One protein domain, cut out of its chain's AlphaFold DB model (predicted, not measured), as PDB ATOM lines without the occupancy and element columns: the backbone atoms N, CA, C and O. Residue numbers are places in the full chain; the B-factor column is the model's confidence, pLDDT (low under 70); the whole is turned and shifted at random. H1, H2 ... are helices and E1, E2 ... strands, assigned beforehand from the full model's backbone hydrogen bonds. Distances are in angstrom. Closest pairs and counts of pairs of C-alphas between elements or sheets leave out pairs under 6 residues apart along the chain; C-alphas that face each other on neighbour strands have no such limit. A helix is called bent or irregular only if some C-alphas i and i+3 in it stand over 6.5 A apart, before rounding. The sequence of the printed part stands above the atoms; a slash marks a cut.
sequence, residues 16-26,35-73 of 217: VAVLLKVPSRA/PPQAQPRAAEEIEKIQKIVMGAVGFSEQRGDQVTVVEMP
ATOM      1  N   VAL A  16     -19.794  89.045  43.796       95.81
ATOM      2  CA  VAL A  16     -19.226  89.007  42.444       95.81
ATOM      3  C   VAL A  16     -18.574  87.655  42.205       95.81
ATOM      4  O   VAL A  16     -17.731  87.215  42.982       95.81
ATOM      5  N   ALA A  17     -18.947  87.014  41.102       95.88
ATOM      6  CA  ALA A  17     -18.332  85.783  40.629       95.88
ATOM      7  C   ALA A  17     -17.725  86.030  39.246       95.88
ATOM      8  O   ALA A  17     -18.398  86.539  38.349       95.88
ATOM      9  N   VAL A  18     -16.453  85.679  39.080       95.19
ATOM     10  CA  VAL A  18     -15.707  85.855  37.834       95.19
ATOM     11  C   VAL A  18     -15.224  84.497  37.353       95.19
ATOM     12  O   VAL A  18     -14.537  83.777  38.073       95.19
ATOM     13  N   LEU A  19     -15.579  84.167  36.116       94.25
ATOM     14  CA  LEU A  19     -15.173  82.940  35.445       94.25
ATOM     15  C   LEU A  19     -14.092  83.256  34.419       94.25
ATOM     16  O   LEU A  19     -14.297  84.070  33.518       94.25
ATOM     17  N   LEU A  20     -12.945  82.601  34.553       93.25
ATOM     18  CA  LEU A  20     -11.825  82.737  33.639       93.25
ATOM     19  C   LEU A  20     -11.749  81.508  32.740       93.25
ATOM     20  O   LEU A  20     -11.720  80.373  33.210       93.25
ATOM     21  N   LYS A  21     -11.692  81.742  31.430       91.25
ATOM     22  CA  LYS A  21     -11.440  80.680  30.459       91.25
ATOM     23  C   LYS A  21      -9.998  80.195  30.603       91.25
ATOM     24  O   LYS A  21      -9.079  81.011  30.466       91.25
ATOM     25  N   VAL A  22      -9.811  78.886  30.782       87.88
ATOM     26  CA  VAL A  22      -8.485  78.250  30.694       87.88
ATOM     27  C   VAL A  22      -7.932  78.451  29.277       87.88
ATOM     28  O   VAL A  22      -8.595  78.054  28.309       87.88
ATOM     29  N   PRO A  23      -6.759  79.084  29.102       84.31
ATOM     30  CA  PRO A  23      -6.166  79.219  27.786       84.31
ATOM     31  C   PRO A  23      -5.724  77.846  27.281       84.31
ATOM     32  O   PRO A  23      -5.226  76.997  28.019       84.31
ATOM     33  N   SER A  24      -5.924  77.625  25.991       81.50
ATOM     34  CA  SER A  24      -5.585  76.375  25.328       81.50
ATOM     35  C   SER A  24      -4.552  76.642  24.246       81.50
ATOM     36  O   SER A  24      -4.756  77.525  23.407       81.50
ATOM     37  N   ARG A  25      -3.460  75.879  24.229       77.38
ATOM     38  CA  ARG A  25      -2.453  75.970  23.169       77.38
ATOM     39  C   ARG A  25      -2.753  74.923  22.104       77.38
ATOM     40  O   ARG A  25      -2.830  73.734  22.409       77.38
ATOM     41  N   ALA A  26      -2.931  75.375  20.863       71.25
ATOM     42  CA  ALA A  26      -3.035  74.469  19.728       71.25
ATOM     43  C   ALA A  26      -1.691  73.740  19.541       71.25
ATOM     44  O   ALA A  26      -0.641  74.397  19.601       71.25
ATOM     45  N   PRO A  35      -5.827  67.084  20.304       66.62
ATOM     46  CA  PRO A  35      -6.708  68.037  20.962       66.62
ATOM     47  C   PRO A  35      -5.892  69.170  21.616       66.62
ATOM     48  O   PRO A  35      -4.780  68.934  22.099       66.62
ATOM     49  N   PRO A  36      -6.424  70.405  21.646       72.50
ATOM     50  CA  PRO A  36      -5.755  71.536  22.279       72.50
ATOM     51  C   PRO A  36      -5.438  71.246  23.754       72.50
ATOM     52  O   PRO A  36      -6.319  70.851  24.518       72.50
ATOM     53  N   GLN A  37      -4.186  71.463  24.168       76.06
ATOM     54  CA  GLN A  37      -3.778  71.265  25.563       76.06
ATOM     55  C   GLN A  37      -4.163  72.482  26.408       76.06
ATOM     56  O   GLN A  37      -3.798  73.618  26.088       76.06
ATOM     57  N   ALA A  38      -4.888  72.230  27.497       79.88
ATOM     58  CA  ALA A  38      -5.227  73.231  28.498       79.88
ATOM     59  C   ALA A  38      -3.972  73.651  29.279       79.88
ATOM     60  O   ALA A  38      -3.238  72.801  29.781       79.88
ATOM     61  N   GLN A  39      -3.732  74.957  29.383       84.50
ATOM     62  CA  GLN A  39      -2.663  75.542  30.190       84.50
ATOM     63  C   GLN A  39      -3.306  76.410  31.274       84.50
ATOM     64  O   GLN A  39      -3.646  77.554  30.993       84.50
ATOM     65  N   PRO A  40      -3.532  75.876  32.486       85.62
ATOM     66  CA  PRO A  40      -4.043  76.671  33.599       85.62
ATOM     67  C   PRO A  40      -3.104  77.840  33.903       85.62
ATOM     68  O   PRO A  40      -1.884  77.712  33.753       85.62
ATOM     69  N   ARG A  41      -3.659  78.971  34.343       90.44
ATOM     70  CA  ARG A  41      -2.841  80.090  34.828       90.44
ATOM     71  C   ARG A  41      -2.202  79.737  36.167       90.44
ATOM     72  O   ARG A  41      -2.692  78.890  36.912       90.44
ATOM     73  N   ALA A  42      -1.104  80.415  36.484       92.06
ATOM     74  CA  ALA A  42      -0.479  80.289  37.794       92.06
ATOM     75  C   ALA A  42      -1.395  80.873  38.886       92.06
ATOM     76  O   ALA A  42      -2.115  81.848  38.647       92.06
ATOM     77  N   ALA A  43      -1.356  80.303  40.093       90.88
ATOM     78  CA  ALA A  43      -2.200  80.749  41.203       90.88
ATOM     79  C   ALA A  43      -1.958  82.229  41.556       90.88
ATOM     80  O   ALA A  43      -2.912  82.954  41.837       90.88
ATOM     81  N   GLU A  44      -0.714  82.715  41.440       93.81
ATOM     82  CA  GLU A  44      -0.389  84.121  41.705       93.81
ATOM     83  C   GLU A  44      -1.070  85.077  40.709       93.81
ATOM     84  O   GLU A  44      -1.427  86.207  41.056       93.81
ATOM     85  N   GLU A  45      -1.280  84.641  39.462       93.12
ATOM     86  CA  GLU A  45      -1.986  85.429  38.449       93.12
ATOM     87  C   GLU A  45      -3.480  85.528  38.779       93.12
ATOM     88  O   GLU A  45      -4.062  86.612  38.691       93.12
ATOM     89  N   ILE A  46      -4.087  84.429  39.234       94.00
ATOM     90  CA  ILE A  46      -5.488  84.395  39.670       94.00
ATOM     91  C   ILE A  46      -5.706  85.314  40.880       94.00
ATOM     92  O   ILE A  46      -6.648  86.109  40.885       94.00
ATOM     93  N   GLU A  47      -4.804  85.293  41.864       94.69
ATOM     94  CA  GLU A  47      -4.854  86.212  43.010       94.69
ATOM     95  C   GLU A  47      -4.727  87.679  42.587       94.69
ATOM     96  O   GLU A  47      -5.414  88.562  43.113       94.69
ATOM     97  N   LYS A  48      -3.850  87.970  41.620       95.75
ATOM     98  CA  LYS A  48      -3.693  89.324  41.083       95.75
ATOM     99  C   LYS A  48      -4.977  89.798  40.405       95.75
ATOM    100  O   LYS A  48      -5.389  90.937  40.624       95.75
ATOM    101  N   ILE A  49      -5.626  88.931  39.629       95.62
ATOM    102  CA  ILE A  49      -6.924  89.218  39.014       95.62
ATOM    103  C   ILE A  49      -7.974  89.482  40.096       95.62
ATOM    104  O   ILE A  49      -8.676  90.487  40.019       95.62
ATOM    105  N   GLN A  50      -8.041  88.652  41.140       95.62
ATOM    106  CA  GLN A  50      -8.973  88.850  42.250       95.62
ATOM    107  C   GLN A  50      -8.787  90.223  42.913       95.62
ATOM    108  O   GLN A  50      -9.766  90.945  43.097       95.62
ATOM    109  N   LYS A  51      -7.544  90.640  43.190       95.94
ATOM    110  CA  LYS A  51      -7.240  91.964  43.766       95.94
ATOM    111  C   LYS A  51      -7.690  93.116  42.865       95.94
ATOM    112  O   LYS A  51      -8.243  94.099  43.357       95.94
ATOM    113  N   ILE A  52      -7.488  92.993  41.551       96.75
ATOM    114  CA  ILE A  52      -7.946  93.995  40.576       96.75
ATOM    115  C   ILE A  52      -9.474  94.084  40.584       96.75
ATOM    116  O   ILE A  52     -10.019  95.185  40.635       96.75
ATOM    117  N   VAL A  53     -10.165  92.942  40.586       96.44
ATOM    118  CA  VAL A  53     -11.633  92.890  40.641       96.44
ATOM    119  C   VAL A  53     -12.143  93.534  41.928       96.44
ATOM    120  O   VAL A  53     -13.026  94.383  41.859       96.44
ATOM    121  N   MET A  54     -11.559  93.202  43.083       96.19
ATOM    122  CA  MET A  54     -11.920  93.793  44.378       96.19
ATOM    123  C   MET A  54     -11.783  95.321  44.376       96.19
ATOM    124  O   MET A  54     -12.681  96.017  44.850       96.19
ATOM    125  N   GLY A  55     -10.695  95.848  43.805       95.44
ATOM    126  CA  GLY A  55     -10.492  97.290  43.657       95.44
ATOM    127  C   GLY A  55     -11.507  97.942  42.714       95.44
ATOM    128  O   GLY A  55     -12.061  98.988  43.040       95.44
ATOM    129  N   ALA A  56     -11.800  97.308  41.576       95.88
ATOM    130  CA  ALA A  56     -12.726  97.837  40.573       95.88
ATOM    131  C   ALA A  56     -14.179  97.920  41.072       95.88
ATOM    132  O   ALA A  56     -14.900  98.845  40.708       95.88
ATOM    133  N   VAL A  57     -14.607  96.973  41.911       94.50
ATOM    134  CA  VAL A  57     -15.981  96.922  42.446       94.50
ATOM    135  C   VAL A  57     -16.143  97.651  43.782       94.50
ATOM    136  O   VAL A  57     -17.249  97.711  44.317       94.50
ATOM    137  N   GLY A  58     -15.058  98.192  44.343       94.19
ATOM    138  CA  GLY A  58     -15.077  98.847  45.650       94.19
ATOM    139  C   GLY A  58     -15.414  97.883  46.788       94.19
ATOM    140  O   GLY A  58     -16.247  98.212  47.639       94.19
ATOM    141  N   PHE A  59     -14.813  96.688  46.774       96.00
ATOM    142  CA  PHE A  59     -15.000  95.646  47.786       96.00
ATOM    143  C   PHE A  59     -14.842  96.193  49.211       96.00
ATOM    144  O   PHE A  59     -13.893  96.919  49.513       96.00
ATOM    145  N   SER A  60     -15.752  95.802  50.099       94.88
ATOM    146  CA  SER A  60     -15.691  96.115  51.521       94.88
ATOM    147  C   SER A  60     -15.996  94.887  52.371       94.88
ATOM    148  O   SER A  60     -17.112  94.366  52.370       94.88
ATOM    149  N   GLU A  61     -15.016  94.483  53.176       92.50
ATOM    150  CA  GLU A  61     -15.178  93.404  54.153       92.50
ATOM    151  C   GLU A  61     -16.211  93.768  55.233       92.50
ATOM    152  O   GLU A  61     -17.016  92.934  55.634       92.50
ATOM    153  N   GLN A  62     -16.279  95.045  55.628       93.19
ATOM    154  CA  GLN A  62     -17.247  95.540  56.616       93.19
ATOM    155  C   GLN A  62     -18.703  95.453  56.130       93.19
ATOM    156  O   GLN A  62     -19.608  95.282  56.946       93.19
ATOM    157  N   ARG A  63     -18.941  95.543  54.812       92.12
ATOM    158  CA  ARG A  63     -20.266  95.303  54.207       92.12
ATOM    159  C   ARG A  63     -20.595  93.814  54.044       92.12
ATOM    160  O   ARG A  63     -21.723  93.468  53.695       92.12
ATOM    161  N   GLY A  64     -19.630  92.925  54.285       93.62
ATOM    162  CA  GLY A  64     -19.771  91.492  54.038       93.62
ATOM    163  C   GLY A  64     -19.770  91.140  52.550       93.62
ATOM    164  O   GLY A  64     -20.490  90.228  52.134       93.62
ATOM    165  N   ASP A  65     -19.015  91.888  51.743       96.44
ATOM    166  CA  ASP A  65     -18.887  91.610  50.317       96.44
ATOM    167  C   ASP A  65     -18.136  90.299  50.057       96.44
ATOM    168  O   ASP A  65     -17.308  89.865  50.858       96.44
ATOM    169  N   GLN A  66     -18.397  89.678  48.907       95.38
ATOM    170  CA  GLN A  66     -17.701  88.465  48.472       95.38
ATOM    171  C   GLN A  66     -17.301  88.557  47.000       95.38
ATOM    172  O   GLN A  66     -18.099  88.964  46.153       95.38
ATOM    173  N   VAL A  67     -16.065  88.152  46.702       95.81
ATOM    174  CA  VAL A  67     -15.522  88.078  45.342       95.81
ATOM    175  C   VAL A  67     -14.862  86.720  45.145       95.81
ATOM    176  O   VAL A  67     -13.877  86.410  45.814       95.81
ATOM    177  N   THR A  68     -15.375  85.950  44.188       94.94
ATOM    178  CA  THR A  68     -14.858  84.622  43.843       94.94
ATOM    179  C   THR A  68     -14.391  84.611  42.396       94.94
ATOM    180  O   THR A  68     -15.127  85.022  41.500       94.94
ATOM    181  N   VAL A  69     -13.177  84.115  42.162       95.19
ATOM    182  CA  VAL A  69     -12.609  83.941  40.822       95.19
ATOM    183  C   VAL A  69     -12.326  82.460  40.614       95.19
ATOM    184  O   VAL A  69     -11.625  81.854  41.419       95.19
ATOM    185  N   VAL A  70     -12.884  81.878  39.555       91.81
ATOM    186  CA  VAL A  70     -12.696  80.463  39.214       91.81
ATOM    187  C   VAL A  70     -12.245  80.355  37.770       91.81
ATOM    188  O   VAL A  70     -12.845  80.953  36.876       91.81
ATOM    189  N   GLU A  71     -11.192  79.582  37.534       90.88
ATOM    190  CA  GLU A  71     -10.750  79.244  36.189       90.88
ATOM    191  C   GLU A  71     -11.349  77.895  35.771       90.88
ATOM    192  O   GLU A  71     -11.232  76.908  36.494       90.88
ATOM    193  N   MET A  72     -12.009  77.849  34.613       87.62
ATOM    194  CA  MET A  72     -12.564  76.614  34.065       87.62
ATOM    195  C   MET A  72     -12.477  76.581  32.534       87.62
ATOM    196  O   MET A  72     -12.492  77.634  31.882       87.62
ATOM    197  N   PRO A  73     -12.357  75.391  31.923       84.56
ATOM    198  CA  PRO A  73     -12.469  75.271  30.480       84.56
ATOM    199  C   PRO A  73     -13.883  75.677  30.065       84.56
ATOM    200  O   PRO A  73     -14.872  75.165  30.582       84.56
TER     201      PRO A  73
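AT A GLANCE: This is residues 16 to 26 and 35 to 73 of the 217 residues of the protein "YscJ_FliF_C domain-containing protein" of Candidatus Rokubacteria bacterium (UniProt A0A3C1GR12). A narrow ribbon of two parallel strands, E1 and E2, lies side by side with one helix, H1, packed over one face of it and mostly over E2; the other face is bare. Beyond the end of E1, residues 22 to 26 and 35 to 39 run out together as a thin two-stranded arm, and at the opposite end residues 57 to 65 loop round from H1 to E2. The printed part has 50 residues, with one named helix and two named strands in the order E1, H1, E2, and its class is mixed, helices and strands. The whole is loose, with a radius of gyration of the C-alphas of 13.3 A, and it spans 46 by 16 by 14 A, the arm and the loop making its length.

HOW THE PARTS SIT: E1, residues 16 to 21, and E2, residues 66 to 72, are parallel neighbours in a sheet of two strands, with 15 degrees between their N-to-C directions. The C-alphas of Val 18 and Val 69 face each other at 4.7 A. Within hydrogen-bond range across this pair are, for instance, N 18 and O 68 at 2.8 A and N 70 and O 18 at 2.9 A. Residues 24 to 25 pair antiparallel with residues 37 to 38, a short pairing outside the named strands. H1, residues 43 to 56, and E2 have 7 pairs of C-alphas within 8 A, and their closest C-alphas are those of Gln 50 and Val 69, 6.3 A apart. E1 and H1 are near each other, with 9 pairs of C-alphas within 10 A. In H1 every O i to N i+4 pair is within hydrogen-bond range.

IN THESE COORDINATES: E1 begins at C-alpha 16, at (-19.226, 89.007, 42.444), and its first and last C-alphas are 16.5 A apart. H1 runs from Ala 43, with its C-alpha at (-2.200, 80.749, 41.203), to Ala 56, 20.1 A from first to last C-alpha, and is not bent. E2 measures 19.3 A from first to last C-alpha and ends at C-alpha 72, at (-12.564, 76.614, 34.065).

THE WHOLE: The two C-alphas farthest apart are those of Pro 35 and Gln 62, at 46.2 A. Residues 27 to 34 are not printed, and C-alphas 26 and 35 are 7.5 A apart across this cut, which falls in the link from E1 to H1. The link from H1 to E2 is short, with 9 residues. The mean pLDDT of the printed part is 90.6, and residue 35 is under 70.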